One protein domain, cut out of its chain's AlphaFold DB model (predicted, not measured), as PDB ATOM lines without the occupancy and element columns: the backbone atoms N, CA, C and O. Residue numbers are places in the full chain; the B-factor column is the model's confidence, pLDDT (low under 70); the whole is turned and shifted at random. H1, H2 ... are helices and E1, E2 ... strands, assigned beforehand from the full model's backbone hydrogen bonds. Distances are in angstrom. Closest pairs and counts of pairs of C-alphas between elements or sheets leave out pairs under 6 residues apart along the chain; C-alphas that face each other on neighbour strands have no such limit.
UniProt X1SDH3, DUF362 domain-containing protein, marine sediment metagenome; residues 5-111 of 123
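This is residues 5 to 111 of the 123 residues of the protein "DUF362 domain-containing protein" of marine sediment metagenome (UniProt X1SDH3). A two-stranded hairpin, E1 and E2, has the longest helix, H2, along one face, and H5 packs on the first part of H2, away from the strands, with H1 packed on H5. Short H3 and H4 pack together with loops towards the other end of H2, and residues 35 to 40 of the long loop between the strands stick out. The printed part has 107 residues with five named helices and two antiparallel strands, in the order H1 E1 E2 H2 H3 H4 H5, and is mostly helix. It is compact, with a radius of gyration of the C-alphas of 14.9 A, and only just elongated, spanning 46 by 30 by 28 A.

E1, residues 24 to 28, and E2, residues 50 to 54, form an antiparallel hairpin at 159 degrees; N 26 and O 52 are 2.8 A apart, within hydrogen-bond range. The closest C-alphas of E2 and H2, residues 57 to 70, are those of Ser 54 and Leu 60, 5.8 A apart; for E1 and H2 they are those of His 24 and Pro 57, 6.2 A apart. H2, with residues 58 to 62 alone, touches H5, residues 101 to 109, at a shallow tilt of 29 degrees, opposite ways; the closest C-alphas, of Val 58 and Leu 104, are 6.6 A apart. H5 touches H1, residues 5 to 17, at a steep tilt of 40 degrees, the same way; the closest C-alphas, of Gln 6 and Gly 103, are 4.8 A apart. H1 and H2 are apart. H4, residues 90 to 94, is close to H2 but not clearly touching, with the C-alphas of Asn 69 and Lys 90 closest at 6.0 A. H4 touches H3, residues 78 to 81; the closest C-alphas, of Leu 79 and Val 94, are 6.9 A apart. In H1, H2, H4 and H5 every O i to N i+4 pair is within hydrogen-bond range; H3 is too short for such a pair.

E1 is 12.8 A long and E2 14.1 A, from first to last C-alpha. H2 is 19.8 A long, H1 18.5 A and H5 12.0 A. H1 begins at C-alpha 5 (125.322, 160.338, 145.210), H2 at C-alpha 57 (133.571, 146.392, 137.369), and H5 ends at C-alpha 109 (125.994, 155.359, 130.299).

The two C-alphas farthest apart, of Asp 19 and Asp 81, are 46.2 A apart. The printed part has no cut. The link from E1 to E2, 21 residues, is long, and that from E2 to H2 is tight. No printed residue has a pLDDT under 70.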
ATOM      1  N   VAL A   5     124.263 161.041 144.472       92.50
ATOM      2  CA  VAL A   5     125.322 160.338 145.210       92.50
ATOM      3  C   VAL A   5     125.881 159.177 144.382       92.50
ATOM      4  O   VAL A   5     127.094 159.064 144.232       92.50
ATOM      5  N   GLN A   6     125.009 158.358 143.793       94.19
ATOM      6  CA  GLN A   6     125.380 157.223 142.950       94.19
ATOM      7  C   GLN A   6     126.109 157.682 141.679       94.19
ATOM      8  O   GLN A   6     127.143 157.120 141.323       94.19
ATOM      9  N   GLU A   7     125.612 158.741 141.035       95.81
ATOM     10  CA  GLU A   7     126.240 159.342 139.853       95.81
ATOM     11  C   GLU A   7     127.651 159.844 140.171       95.81
ATOM     12  O   GLU A   7     128.597 159.551 139.441       95.81
ATOM     13  N   LYS A   8     127.833 160.538 141.303       97.19
ATOM     14  CA  LYS A   8     129.160 161.001 141.725       97.19
ATOM     15  C   LYS A   8     130.102 159.848 142.032       97.19
ATOM     16  O   LYS A   8     131.234 159.882 141.561       97.19
ATOM     17  N   ILE A   9     129.656 158.809 142.738       96.19
ATOM     18  CA  ILE A   9     130.476 157.608 142.982       96.19
ATOM     19  C   ILE A   9     130.958 157.000 141.655       96.19
ATOM     20  O   ILE A   9     132.141 156.675 141.523       96.19
ATOM     21  N   ALA A  10     130.082 156.910 140.652       97.06
ATOM     22  CA  ALA A  10     130.438 156.422 139.324       97.06
ATOM     23  C   ALA A  10     131.457 157.332 138.610       97.06
ATOM     24  O   ALA A  10     132.451 156.830 138.086       97.06
ATOM     25  N   GLU A  11     131.269 158.658 138.632       97.81
ATOM     26  CA  GLU A  11     132.220 159.628 138.057       97.81
ATOM     27  C   GLU A  11     133.617 159.514 138.700       97.81
ATOM     28  O   GLU A  11     134.631 159.492 137.996       97.81
ATOM     29  N   TYR A  12     133.688 159.402 140.033       97.81
ATOM     30  CA  TYR A  12     134.958 159.238 140.747       97.81
ATOM     31  C   TYR A  12     135.628 157.904 140.413       97.81
ATOM     32  O   TYR A  12     136.830 157.874 140.149       97.81
ATOM     33  N   THR A  13     134.860 156.815 140.370       97.06
ATOM     34  CA  THR A  13     135.375 155.488 140.007       97.06
ATOM     35  C   THR A  13     135.944 155.503 138.591       97.06
ATOM     36  O   THR A  13     137.077 155.070 138.376       97.06
ATOM     37  N   TYR A  14     135.217 156.097 137.641       97.50
ATOM     38  CA  TYR A  14     135.688 156.276 136.271       97.50
ATOM     39  C   TYR A  14     137.029 157.016 136.234       97.50
ATOM     40  O   TYR A  14     137.979 156.550 135.609       97.50
ATOM     41  N   ALA A  15     137.146 158.141 136.945       97.56
ATOM     42  CA  ALA A  15     138.380 158.924 136.987       97.56
ATOM     43  C   ALA A  15     139.570 158.152 137.588       97.56
ATOM     44  O   ALA A  15     140.707 158.341 137.155       97.56
ATOM     45  N   VAL A  16     139.327 157.276 138.567       97.12
ATOM     46  CA  VAL A  16     140.374 156.447 139.185       97.12
ATOM     47  C   VAL A  16     140.897 155.390 138.214       97.12
ATOM     48  O   VAL A  16     142.118 155.205 138.145       97.12
ATOM     49  N   LEU A  17     139.997 154.723 137.484       97.31
ATOM     50  CA  LEU A  17     140.304 153.583 136.614       97.31
ATOM     51  C   LEU A  17     140.773 153.983 135.212       97.31
ATOM     52  O   LEU A  17     141.460 153.200 134.556       97.31
ATOM     53  N   LYS A  18     140.423 155.189 134.752       95.62
ATOM     54  CA  LYS A  18     140.767 155.673 133.414       95.62
ATOM     55  C   LYS A  18     142.265 155.516 133.127       95.62
ATOM     56  O   LYS A  18     143.108 155.940 133.918       95.62
ATOM     57  N   ASP A  19     142.564 154.918 131.974       95.44
ATOM     58  CA  ASP A  19     143.915 154.684 131.452       95.44
ATOM     59  C   ASP A  19     144.809 153.811 132.358       95.44
ATOM     60  O   ASP A  19     146.037 153.860 132.268       95.44
ATOM     61  N   LYS A  20     144.207 152.987 133.231       97.06
ATOM     62  CA  LYS A  20     144.928 152.071 134.128       97.06
ATOM     63  C   LYS A  20     144.388 150.642 134.046       97.06
ATOM     64  O   LYS A  20     143.171 150.451 134.002       97.06
ATOM     65  N   PRO A  21     145.267 149.624 134.094       97.19
ATOM     66  CA  PRO A  21     144.826 148.247 134.254       97.19
ATOM     67  C   PRO A  21     144.168 148.069 135.625       97.19
ATOM     68  O   PRO A  21     144.667 148.572 136.634       97.19
ATOM     69  N   HIS A  22     143.058 147.342 135.657       97.56
ATOM     70  CA  HIS A  22     142.291 147.084 136.868       97.56
ATOM     71  C   HIS A  22     141.671 145.690 136.820       97.56
ATOM     72  O   HIS A  22     141.354 145.177 135.753       97.56
ATOM     73  N   PHE A  23     141.546 145.071 137.987       97.88
ATOM     74  CA  PHE A  23     140.901 143.780 138.177       97.88
ATOM     75  C   PHE A  23     140.156 143.831 139.502       97.88
ATOM     76  O   PHE A  23     140.708 144.286 140.506       97.88
ATOM     77  N   HIS A  24     138.904 143.396 139.492       98.06
ATOM     78  CA  HIS A  24     137.989 143.556 140.608       98.06
ATOM     79  C   HIS A  24     137.566 142.190 141.132       98.06
ATOM     80  O   HIS A  24     137.315 141.265 140.360       98.06
ATOM     81  N   ILE A  25     137.494 142.080 142.456       98.12
ATOM     82  CA  ILE A  25     137.056 140.883 143.165       98.12
ATOM     83  C   ILE A  25     136.036 141.330 144.208       98.12
ATOM     84  O   ILE A  25     136.348 142.177 145.045       98.12
ATOM     85  N   SER A  26     134.852 140.732 144.171       97.88
ATOM     86  CA  SER A  26     133.783 140.960 145.137       97.88
ATOM     87  C   SER A  26     133.603 139.718 145.999       97.88
ATOM     88  O   SER A  26     133.467 138.604 145.489       97.88
ATOM     89  N   PHE A  27     133.592 139.920 147.313       97.12
ATOM     90  CA  PHE A  27     133.258 138.896 148.298       97.12
ATOM     91  C   PHE A  27     131.788 139.075 148.664       97.12
ATOM     92  O   PHE A  27     131.408 140.086 149.248       97.12
ATOM     93  N   ILE A  28     130.959 138.109 148.291       96.88
ATOM     94  CA  ILE A  28     129.519 138.138 148.523       96.88
ATOM     95  C   ILE A  28     129.235 137.233 149.720       96.88
ATOM     96  O   ILE A  28     128.883 136.059 149.584       96.88
ATOM     97  N   MET A  29     129.477 137.782 150.904       95.19
ATOM     98  CA  MET A  29     129.334 137.102 152.187       95.19
ATOM     99  C   MET A  29     128.795 138.070 153.232       95.19
ATOM    100  O   MET A  29     129.015 139.273 153.109       95.19
ATOM    101  N   ASN A  30     128.101 137.554 154.245       92.88
ATOM    102  CA  ASN A  30     127.454 138.347 155.293       92.88
ATOM    103  C   ASN A  30     126.645 139.528 154.726       92.88
ATOM    104  O   ASN A  30     126.773 140.649 155.210       92.88
ATOM    105  N   VAL A  31     125.846 139.290 153.676       94.06
ATOM    106  CA  VAL A  31     125.073 140.349 153.003       94.06
ATOM    107  C   VAL A  31     124.073 140.931 153.991       94.06
ATOM    108  O   VAL A  31     123.050 140.316 154.295       94.06
ATOM    109  N   SER A  32     124.406 142.098 154.519       91.81
ATOM    110  CA  SER A  32     123.736 142.691 155.657       91.81
ATOM    111  C   SER A  32     122.590 143.609 155.204       91.81
ATOM    112  O   SER A  32     122.644 144.179 154.108       91.81
ATOM    113  N   PRO A  33     121.501 143.728 155.983       88.75
ATOM    114  CA  PRO A  33     120.383 144.579 155.598       88.75
ATOM    115  C   PRO A  33     120.700 146.068 155.724       88.75
ATOM    116  O   PRO A  33     120.108 146.860 155.003       88.75
ATOM    117  N   TYR A  34     121.616 146.478 156.603       88.19
ATOM    118  CA  TYR A  34     121.970 147.886 156.813       88.19
ATOM    119  C   TYR A  34     123.403 148.197 156.384       88.19
ATOM    120  O   TYR A  34     124.208 147.298 156.175       88.19
ATOM    121  N   CYS A  35     123.739 149.486 156.266       80.75
ATOM    122  CA  CYS A  35     125.119 149.896 156.007       80.75
ATOM    123  C   CYS A  35     126.036 149.377 157.118       80.75
ATOM    124  O   CYS A  35     125.809 149.688 158.286       80.75
ATOM    125  N   ASP A  36     127.128 148.708 156.756       81.38
ATOM    126  CA  ASP A  36     128.149 148.252 157.714       81.38
ATOM    127  C   ASP A  36     128.846 149.406 158.456       81.38
ATOM    128  O   ASP A  36     129.556 149.204 159.437       81.38
ATOM    129  N   CYS A  37     128.627 150.641 158.002       77.94
ATOM    130  CA  CYS A  37     129.021 151.853 158.705       77.94
ATOM    131  C   CYS A  37     128.190 152.133 159.971       77.94
ATOM    132  O   CYS A  37     128.570 152.987 160.776       77.94
ATOM    133  N   TRP A  38     127.051 151.457 160.141       78.00
ATOM    134  CA  TRP A  38     126.213 151.554 161.327       78.00
ATOM    135  C   TRP A  38     126.775 150.684 162.456       78.00
ATOM    136  O   TRP A  38     127.353 149.625 162.232       78.00
ATOM    137  N   ASN A  39     126.596 151.120 163.702       76.62
ATOM    138  CA  ASN A  39     127.139 150.432 164.880       76.62
ATOM    139  C   ASN A  39     126.410 149.122 165.233       76.62
ATOM    140  O   ASN A  39     126.769 148.464 166.210       76.62
ATOM    141  N   TYR A  40     125.382 148.764 164.469       76.19
ATOM    142  CA  TYR A  40     124.610 147.543 164.616       76.19
ATOM    143  C   TYR A  40     124.145 147.077 163.239       76.19
ATOM    144  O   TYR A  40     123.739 147.891 162.411       76.19
ATOM    145  N   ASN A  41     124.167 145.774 163.000       80.31
ATOM    146  CA  ASN A  41     123.561 145.194 161.816       80.31
ATOM    147  C   ASN A  41     122.764 143.963 162.226       80.31
ATOM    148  O   ASN A  41     123.093 143.305 163.215       80.31
ATOM    149  N   ASP A  42     121.694 143.700 161.493       82.06
ATOM    150  CA  ASP A  42     120.845 142.544 161.739       82.06
ATOM    151  C   ASP A  42     121.391 141.315 160.989       82.06
ATOM    152  O   ASP A  42     122.433 141.373 160.328       82.06
ATOM    153  N   MET A  43     120.710 140.180 161.111       89.56
ATOM    154  CA  MET A  43     121.049 138.948 160.409       89.56
ATOM    155  C   MET A  43     121.163 139.170 158.894       89.56
ATOM    156  O   MET A  43     120.362 139.884 158.290       89.56
ATOM    157  N   ALA A  44     122.141 138.502 158.274       93.06
ATOM    158  CA  ALA A  44     122.320 138.527 156.828       93.06
ATOM    159  C   ALA A  44     121.037 138.110 156.089       93.06
ATOM    160  O   ALA A  44     120.357 137.163 156.485       93.06
ATOM    161  N   ILE A  45     120.726 138.798 154.990       94.12
ATOM    162  CA  ILE A  45     119.487 138.589 154.226       94.12
ATOM    163  C   ILE A  45     119.555 137.371 153.292       94.12
ATOM    164  O   ILE A  45     118.522 136.808 152.922       94.12
ATOM    165  N   VAL A  46     120.765 136.938 152.927       95.00
ATOM    166  CA  VAL A  46     121.043 135.725 152.141       95.00
ATOM    167  C   VAL A  46     122.254 134.980 152.722       95.00
ATOM    168  O   VAL A  46     123.090 135.615 153.371       95.00
ATOM    169  N   PRO A  47     122.381 133.655 152.505       95.56
ATOM    170  CA  PRO A  47     123.602 132.923 152.832       95.56
ATOM    171  C   PRO A  47     124.812 133.438 152.046       95.56
ATOM    172  O   PRO A  47     124.658 134.051 150.988       95.56
ATOM    173  N   ASP A  48     126.012 133.107 152.521       96.69
ATOM    174  CA  ASP A  48     127.250 133.384 151.790       96.69
ATOM    175  C   ASP A  48     127.223 132.731 150.400       96.69
ATOM    176  O   ASP A  48     126.940 131.540 150.253       96.69
ATOM    177  N   ILE A  49     127.536 133.524 149.375       96.50
ATOM    178  CA  ILE A  49     127.548 133.089 147.972       96.50
ATOM    179  C   ILE A  49     128.973 132.742 147.530       96.50
ATOM    180  O   ILE A  49     129.167 131.826 146.732       96.50
ATOM    181  N   GLY A  50     129.975 133.444 148.065       95.81
ATOM    182  CA  GLY A  50     131.389 133.221 147.762       95.81
ATOM    183  C   GLY A  50     132.034 134.436 147.109       95.81
ATOM    184  O   GLY A  50     131.854 135.561 147.567       95.81
ATOM    185  N   MET A  51     132.826 134.214 146.059       97.12
ATOM    186  CA  MET A  51     133.604 135.262 145.396       97.12
ATOM    187  C   MET A  51     133.257 135.346 143.912       97.12
ATOM    188  O   MET A  51     133.110 134.323 143.245       97.12
ATOM    189  N   ALA A  52     133.188 136.566 143.392       98.00
ATOM    190  CA  ALA A  52     133.097 136.854 141.967       98.00
ATOM    191  C   ALA A  52     134.258 137.766 141.564       98.00
ATOM    192  O   ALA A  52     134.741 138.554 142.376       98.00
ATOM    193  N   ALA A  53     134.724 137.660 140.322       98.06
ATOM    194  CA  ALA A  53     135.807 138.499 139.834       98.06
ATOM    195  C   ALA A  53     135.644 138.826 138.351       98.06
ATOM    196  O   ALA A  53     135.114 138.018 137.587       98.06
ATOM    197  N   SER A  54     136.100 140.009 137.946       98.31
ATOM    198  CA  SER A  54     136.024 140.491 136.566       98.31
ATOM    199  C   SER A  54     137.034 141.609 136.309       98.31
ATOM    200  O   SER A  54     137.460 142.313 137.226       98.31
ATOM    201  N   PHE A  55     137.380 141.800 135.037       97.81
ATOM    202  CA  PHE A  55     138.052 143.016 134.569       97.81
ATOM    203  C   PHE A  55     137.066 144.168 134.331       97.81
ATOM    204  O   PHE A  55     137.476 145.317 134.396       97.81
ATOM    205  N   ASP A  56     135.784 143.875 134.095       98.06
ATOM    206  CA  ASP A  56     134.725 144.883 133.991       98.06
ATOM    207  C   ASP A  56     134.020 145.031 135.358       98.06
ATOM    208  O   ASP A  56     133.337 144.088 135.789       98.06
ATOM    209  N   PRO A  57     134.184 146.171 136.059       97.69
ATOM    210  CA  PRO A  57     133.571 146.392 137.369       97.69
ATOM    211  C   PRO A  57     132.042 146.510 137.306       97.69
ATOM    212  O   PRO A  57     131.363 146.122 138.252       97.69
ATOM    213  N   VAL A  58     131.483 147.001 136.196       98.19
ATOM    214  CA  VAL A  58     130.032 147.178 136.034       98.19
ATOM    215  C   VAL A  58     129.356 145.818 135.881       98.19
ATOM    216  O   VAL A  58     128.351 145.540 136.541       98.19
ATOM    217  N   ALA A  59     129.955 144.943 135.073       98.50
ATOM    218  CA  ALA A  59     129.509 143.564 134.906       98.50
ATOM    219  C   ALA A  59     129.600 142.784 136.227       98.50
ATOM    220  O   ALA A  59     128.700 142.010 136.556       98.50
ATOM    221  N   LEU A  60     130.670 143.010 137.002       98.50
ATOM    222  CA  LEU A  60     130.871 142.375 138.304       98.50
ATOM    223  C   LEU A  60     129.790 142.769 139.310       98.50
ATOM    224  O   LEU A  60     129.171 141.889 139.907       98.50
ATOM    225  N   ASP A  61     129.546 144.066 139.488       97.69
ATOM    226  CA  ASP A  61     128.539 144.554 140.431       97.69
ATOM    227  C   ASP A  61     127.143 144.070 140.036       97.69
ATOM    228  O   ASP A  61     126.368 143.619 140.887       97.69
ATOM    229  N   ARG A  62     126.839 144.063 138.729       98.12
ATOM    230  CA  ARG A  62     125.579 143.513 138.233       98.12
ATOM    231  C   ARG A  62     125.436 142.026 138.558       98.12
ATOM    232  O   ARG A  62     124.391 141.614 139.064       98.12
ATOM    233  N   ALA A  63     126.476 141.232 138.312       98.12
ATOM    234  CA  ALA A  63     126.479 139.810 138.634       98.12
ATOM    235  C   ALA A  63     126.301 139.567 140.143       98.12
ATOM    236  O   ALA A  63     125.548 138.673 140.527       98.12
ATOM    237  N   CYS A  64     126.929 140.376 141.002       97.81
ATOM    238  CA  CYS A  64     126.790 140.264 142.455       97.81
ATOM    239  C   CYS A  64     125.339 140.471 142.905       97.81
ATOM    240  O   CYS A  64     124.798 139.648 143.645       97.81
ATOM    241  N   VAL A  65     124.685 141.528 142.418       96.69
ATOM    242  CA  VAL A  65     123.281 141.808 142.751       96.69
ATOM    243  C   VAL A  65     122.358 140.703 142.241       96.69
ATOM    244  O   VAL A  65     121.486 140.238 142.977       96.69
ATOM    245  N   ASP A  66     122.569 140.225 141.014       97.00
ATOM    246  CA  ASP A  66     121.775 139.134 140.450       97.00
ATOM    247  C   ASP A  66     121.950 137.828 141.247       97.00
ATOM    248  O   ASP A  66     120.977 137.101 141.456       97.00
ATOM    249  N   LEU A  67     123.166 137.519 141.714       96.94
ATOM    250  CA  LEU A  67     123.440 136.356 142.563       96.94
ATOM    251  C   LEU A  67     122.721 136.463 143.915       96.94
ATOM    252  O   LEU A  67     122.064 135.505 144.323       96.94
ATOM    253  N   VAL A  68     122.764 137.627 144.572       96.25
ATOM    254  CA  VAL A  68     122.031 137.874 145.828       96.25
ATOM    255  C   VAL A  68     120.523 137.751 145.621       96.25
ATOM    256  O   VAL A  68     119.831 137.075 146.386       96.25
ATOM    257  N   ASN A  69     119.990 138.333 144.550       95.25
ATOM    258  CA  ASN A  69     118.563 138.254 144.251       95.25
ATOM    259  C   ASN A  69     118.108 136.825 143.898       95.25
ATOM    260  O   ASN A  69     116.987 136.454 144.246       95.25
ATOM    261  N   LYS A  70     118.982 135.979 143.332       94.69
ATOM    262  CA  LYS A  70     118.719 134.547 143.081       94.69
ATOM    263  C   LYS A  70     118.883 133.651 144.313       94.69
ATOM    264  O   LYS A  70     118.273 132.585 144.360       94.69
ATOM    265  N   ALA A  71     119.697 134.045 145.292       94.50
ATOM    266  CA  ALA A  71     119.926 133.256 146.500       94.50
ATOM    267  C   ALA A  71     118.648 133.130 147.356       94.50
ATOM    268  O   ALA A  71     117.800 134.031 147.341       94.50
ATOM    269  N   PRO A  72     118.472 132.034 148.117       92.75
ATOM    270  CA  PRO A  72     117.370 131.935 149.066       92.75
ATOM    271  C   PRO A  72     117.516 132.997 150.161       92.75
ATOM    272  O   PRO A  72     118.627 133.308 150.585       92.75
ATOM    273  N   MET A  73     116.394 133.539 150.637       92.25
ATOM    274  CA  MET A  73     116.409 134.382 151.834       92.25
ATOM    275  C   MET A  73     116.796 133.560 153.069       92.25
ATOM    276  O   MET A  73     116.439 132.381 153.180       92.25
ATOM    277  N   VAL A  74     117.482 134.187 154.019       92.00
ATOM    278  CA  VAL A  74     117.690 133.607 155.352       92.00
ATOM    279  C   VAL A  74     116.420 133.804 156.182       92.00
ATOM    280  O   VAL A  74     115.881 134.909 156.258       92.00
ATOM    281  N   LYS A  75     115.930 132.723 156.801       88.56
ATOM    282  CA  LYS A  75     114.787 132.777 157.727       88.56
ATOM    283  C   LYS A  75     115.172 133.524 159.003       88.56
ATOM    284  O   LYS A  75     116.256 133.293 159.529       88.56
ATOM    285  N   GLY A  76     114.278 134.363 159.507       87.50
ATOM    286  CA  GLY A  76     114.506 135.250 160.643       87.50
ATOM    287  C   GLY A  76     115.258 136.534 160.295       87.50
ATOM    288  O   GLY A  76     115.569 137.294 161.203       87.50
ATOM    289  N   SER A  77     115.567 136.776 159.015       90.50
ATOM    290  CA  SER A  77     116.057 138.083 158.563       90.50
ATOM    291  C   SER A  77     114.891 139.050 158.344       90.50
ATOM    292  O   SER A  77     113.748 138.622 158.171       90.50
ATOM    293  N   ILE A  78     115.193 140.344 158.232       89.50
ATOM    294  CA  ILE A  78     114.216 141.406 157.931       89.50
ATOM    295  C   ILE A  78     113.354 141.140 156.677       89.50
ATOM    296  O   ILE A  78     112.266 141.697 156.524       89.50
ATOM    297  N   LEU A  79     113.806 140.272 155.763       87.56
ATOM    298  CA  LEU A  79     113.019 139.873 154.593       87.56
ATOM    299  C   LEU A  79     111.766 139.062 154.957       87.56
ATOM    300  O   LEU A  79     110.794 139.075 154.206       87.56
ATOM    301  N   GLU A  80     111.753 138.369 156.098       84.62
ATOM    302  CA  GLU A  80     110.573 137.631 156.565       84.62
ATOM    303  C   GLU A  80     109.454 138.576 157.030       84.62
ATOM    304  O   GLU A  80     108.281 138.328 156.749       84.62
ATOM    305  N   ASP A  81     109.818 139.707 157.637       77.19
ATOM    306  CA  ASP A  81     108.875 140.700 158.171       77.19
ATOM    307  C   ASP A  81     108.262 141.604 157.089       77.19
ATOM    308  O   ASP A  81     107.264 142.287 157.324       77.19
ATOM    309  N   THR A  82     108.845 141.617 155.890       70.19
ATOM    310  CA  THR A  82     108.495 142.546 154.799       70.19
ATOM    311  C   THR A  82     107.603 141.931 153.717       70.19
ATOM    312  O   THR A  82     107.389 142.555 152.682       70.19
ATOM    313  N   HIS A  83     107.045 140.733 153.942       72.50
ATOM    314  CA  HIS A  83     106.239 139.985 152.958       72.50
ATOM    315  C   HIS A  83     106.950 139.733 151.613       72.50
ATOM    316  O   HIS A  83     106.296 139.607 150.581       72.50
ATOM    317  N   PHE A  84     108.280 139.625 151.626       82.00
ATOM    318  CA  PHE A  84     109.086 139.379 150.432       82.00
ATOM    319  C   PHE A  84     108.670 138.095 149.693       82.00
ATOM    320  O   PHE A  84     108.541 137.020 150.296       82.00
ATOM    321  N   HIS A  85     108.544 138.170 148.366       80.12
ATOM    322  CA  HIS A  85     108.317 137.014 147.505       80.12
ATOM    323  C   HIS A  85     109.568 136.637 146.701       80.12
ATOM    324  O   HIS A  85     110.313 137.467 146.185       80.12
ATOM    325  N   SER A  86     109.792 135.328 146.545       78.38
ATOM    326  CA  SER A  86     110.924 134.817 145.766       78.38
ATOM    327  C   SER A  86     110.911 135.362 144.334       78.38
ATOM    328  O   SER A  86     109.933 135.189 143.610       78.38
ATOM    329  N   GLY A  87     112.036 135.937 143.908       78.31
ATOM    330  CA  GLY A  87     112.197 136.557 142.589       78.31
ATOM    331  C   GLY A  87     112.088 138.082 142.598       78.31
ATOM    332  O   GLY A  87     112.404 138.708 141.588       78.31
ATOM    333  N   GLU A  88     111.700 138.682 143.722       86.75
ATOM    334  CA  GLU A  88     111.742 140.130 143.904       86.75
ATOM    335  C   GLU A  88     113.155 140.625 144.239       86.75
ATOM    336  O   GLU A  88     114.058 139.870 144.613       86.75
ATOM    337  N   ASP A  89     113.344 141.933 144.084       91.88
ATOM    338  CA  ASP A  89     114.585 142.622 144.409       91.88
ATOM    339  C   ASP A  89     114.709 142.781 145.928       91.88
ATOM    340  O   ASP A  89     114.002 143.592 146.536       91.88
ATOM    341  N   LYS A  90     115.599 141.993 146.540       92.81
ATOM    342  CA  LYS A  90     115.797 141.971 147.994       92.81
ATOM    343  C   LYS A  90     116.248 143.327 148.516       92.81
ATOM    344  O   LYS A  90     115.758 143.775 149.545       92.81
ATOM    345  N   PHE A  91     117.145 144.005 147.799       92.00
ATOM    346  CA  PHE A  91     117.663 145.307 148.220       92.00
ATOM    347  C   PHE A  91     116.575 146.382 148.200       92.00
ATOM    348  O   PHE A  91     116.461 147.150 149.152       92.00
ATOM    349  N   GLY A  92     115.744 146.394 147.153       89.81
ATOM    350  CA  GLY A  92     114.608 147.313 147.057       89.81
ATOM    351  C   GLY A  92     113.518 147.043 148.099       89.81
ATOM    352  O   GLY A  92     112.846 147.973 148.528       89.81
ATOM    353  N   HIS A  93     113.364 145.792 148.545       88.56
ATOM    354  CA  HIS A  93     112.449 145.447 149.639       88.56
ATOM    355  C   HIS A  93     112.947 145.923 151.002       88.56
ATOM    356  O   HIS A  93     112.168 146.451 151.791       88.56
ATOM    357  N   VAL A  94     114.242 145.752 151.277       89.25
ATOM    358  CA  VAL A  94     114.847 146.175 152.549       89.25
ATOM    359  C   VAL A  94     114.883 147.706 152.647       89.25
ATOM    360  O   VAL A  94     114.616 148.256 153.713       89.25
ATOM    361  N   HIS A  95     115.164 148.401 151.538       87.75
ATOM    362  CA  HIS A  95     115.253 149.863 151.471       87.75
ATOM    363  C   HIS A  95     114.418 150.430 150.324       87.75
ATOM    364  O   HIS A  95     114.949 150.745 149.260       87.75
ATOM    365  N   ILE A  96     113.118 150.629 150.560       84.12
ATOM    366  CA  ILE A  96     112.173 151.101 149.530       84.12
ATOM    367  C   ILE A  96     112.516 152.477 148.937       84.12
ATOM    368  O   ILE A  96     112.176 152.771 147.793       84.12
ATOM    369  N   ASP A  97     113.241 153.300 149.695       84.00
ATOM    370  CA  ASP A  97     113.667 154.639 149.277       84.00
ATOM    371  C   ASP A  97     115.020 154.640 148.533       84.00
ATOM    372  O   ASP A  97     115.541 155.704 148.189       84.00
ATOM    373  N   THR A  98     115.612 153.464 148.280       83.44
ATOM    374  CA  THR A  98     116.909 153.318 147.603       83.44
ATOM    375  C   THR A  98     116.787 152.498 146.322       83.44
ATOM    376  O   THR A  98     116.227 151.409 146.309       83.44
ATOM    377  N   ASP A  99     117.390 152.994 145.238       90.56
ATOM    378  CA  ASP A  99     117.467 152.280 143.962       90.56
ATOM    379  C   ASP A  99     118.928 152.115 143.519       90.56
ATOM    380  O   ASP A  99     119.579 153.051 143.042       90.56
ATOM    381  N   TRP A 100     119.452 150.898 143.680       92.44
ATOM    382  CA  TRP A 100     120.814 150.540 143.278       92.44
ATOM    383  C   TRP A 100     121.014 150.596 141.755       92.44
ATOM    384  O   TRP A 100     122.136 150.813 141.288       92.44
ATOM    385  N   LYS A 101     119.943 150.466 140.958       95.00
ATOM    386  CA  LYS A 101     120.020 150.439 139.487       95.00
ATOM    387  C   LYS A 101     120.452 151.782 138.924       95.00
ATOM    388  O   LYS A 101     121.047 151.822 137.853       95.00
ATOM    389  N   ILE A 102     120.196 152.881 139.638       95.31
ATOM    390  CA  ILE A 102     120.604 154.230 139.220       95.31
ATOM    391  C   ILE A 102     122.118 154.295 139.008       95.31
ATOM    392  O   ILE A 102     122.565 154.796 137.977       95.31
ATOM    393  N   GLY A 103     122.897 153.737 139.940       95.62
ATOM    394  CA  GLY A 103     124.355 153.699 139.839       95.62
ATOM    395  C   GLY A 103     124.828 152.890 138.633       95.62
ATOM    396  O   GLY A 103     125.591 153.408 137.819       95.62
ATOM    397  N   LEU A 104     124.320 151.662 138.472       96.94
ATOM    398  CA  LEU A 104     124.703 150.779 137.361       96.94
ATOM    399  C   LEU A 104     124.304 151.336 135.987       96.94
ATOM    400  O   LEU A 104     125.102 151.321 135.051       96.94
ATOM    401  N   ASN A 105     123.103 151.901 135.872       97.69
ATOM    402  CA  ASN A 105     122.646 152.517 134.628       97.69
ATOM    403  C   ASN A 105     123.496 153.740 134.257       97.69
ATOM    404  O   ASN A 105     123.808 153.956 133.086       97.69
ATOM    405  N   TYR A 106     123.870 154.560 135.242       97.69
ATOM    406  CA  TYR A 106     124.679 155.747 134.991       97.69
ATOM    407  C   TYR A 106     126.130 155.394 134.640       97.69
ATOM    408  O   TYR A 106     126.677 155.957 133.693       97.69
ATOM    409  N   VAL A 107     126.748 154.453 135.359       97.19
ATOM    410  CA  VAL A 107     128.149 154.067 135.126       97.19
ATOM    411  C   VAL A 107     128.345 153.397 133.757       97.19
ATOM    412  O   VAL A 107     129.341 153.655 133.077       97.19
ATOM    413  N   GLU A 108     127.356 152.624 133.295       98.06
ATOM    414  CA  GLU A 108     127.307 152.101 131.924       98.06
ATOM    415  C   GLU A 108     127.125 153.235 130.904       98.06
ATOM    416  O   GLU A 108     127.849 153.305 129.911       98.06
ATOM    417  N   LYS A 109     126.229 154.195 131.173       97.75
ATOM    418  CA  LYS A 109     125.994 155.359 130.299       97.75
ATOM    419  C   LYS A 109     127.247 156.217 130.082       97.75
ATOM    420  O   LYS A 109     127.417 156.754 128.989       97.75
ATOM    421  N   ILE A 110     128.103 156.377 131.093       97.38
ATOM    422  CA  ILE A 110     129.375 157.119 130.968       97.38
ATOM    423  C   ILE A 110     130.519 156.266 130.394       97.38
ATOM    424  O   ILE A 110     131.619 156.780 130.193       97.38
ATOM    425  N   GLY A 111     130.266 154.988 130.100       96.94
ATOM    426  CA  GLY A 111     131.175 154.116 129.361       96.94
ATOM    427  C   GLY A 111     132.308 153.507 130.186       96.94
ATOM    428  O   GLY A 111     133.385 153.295 129.635       96.94
TER     429      GLY A 111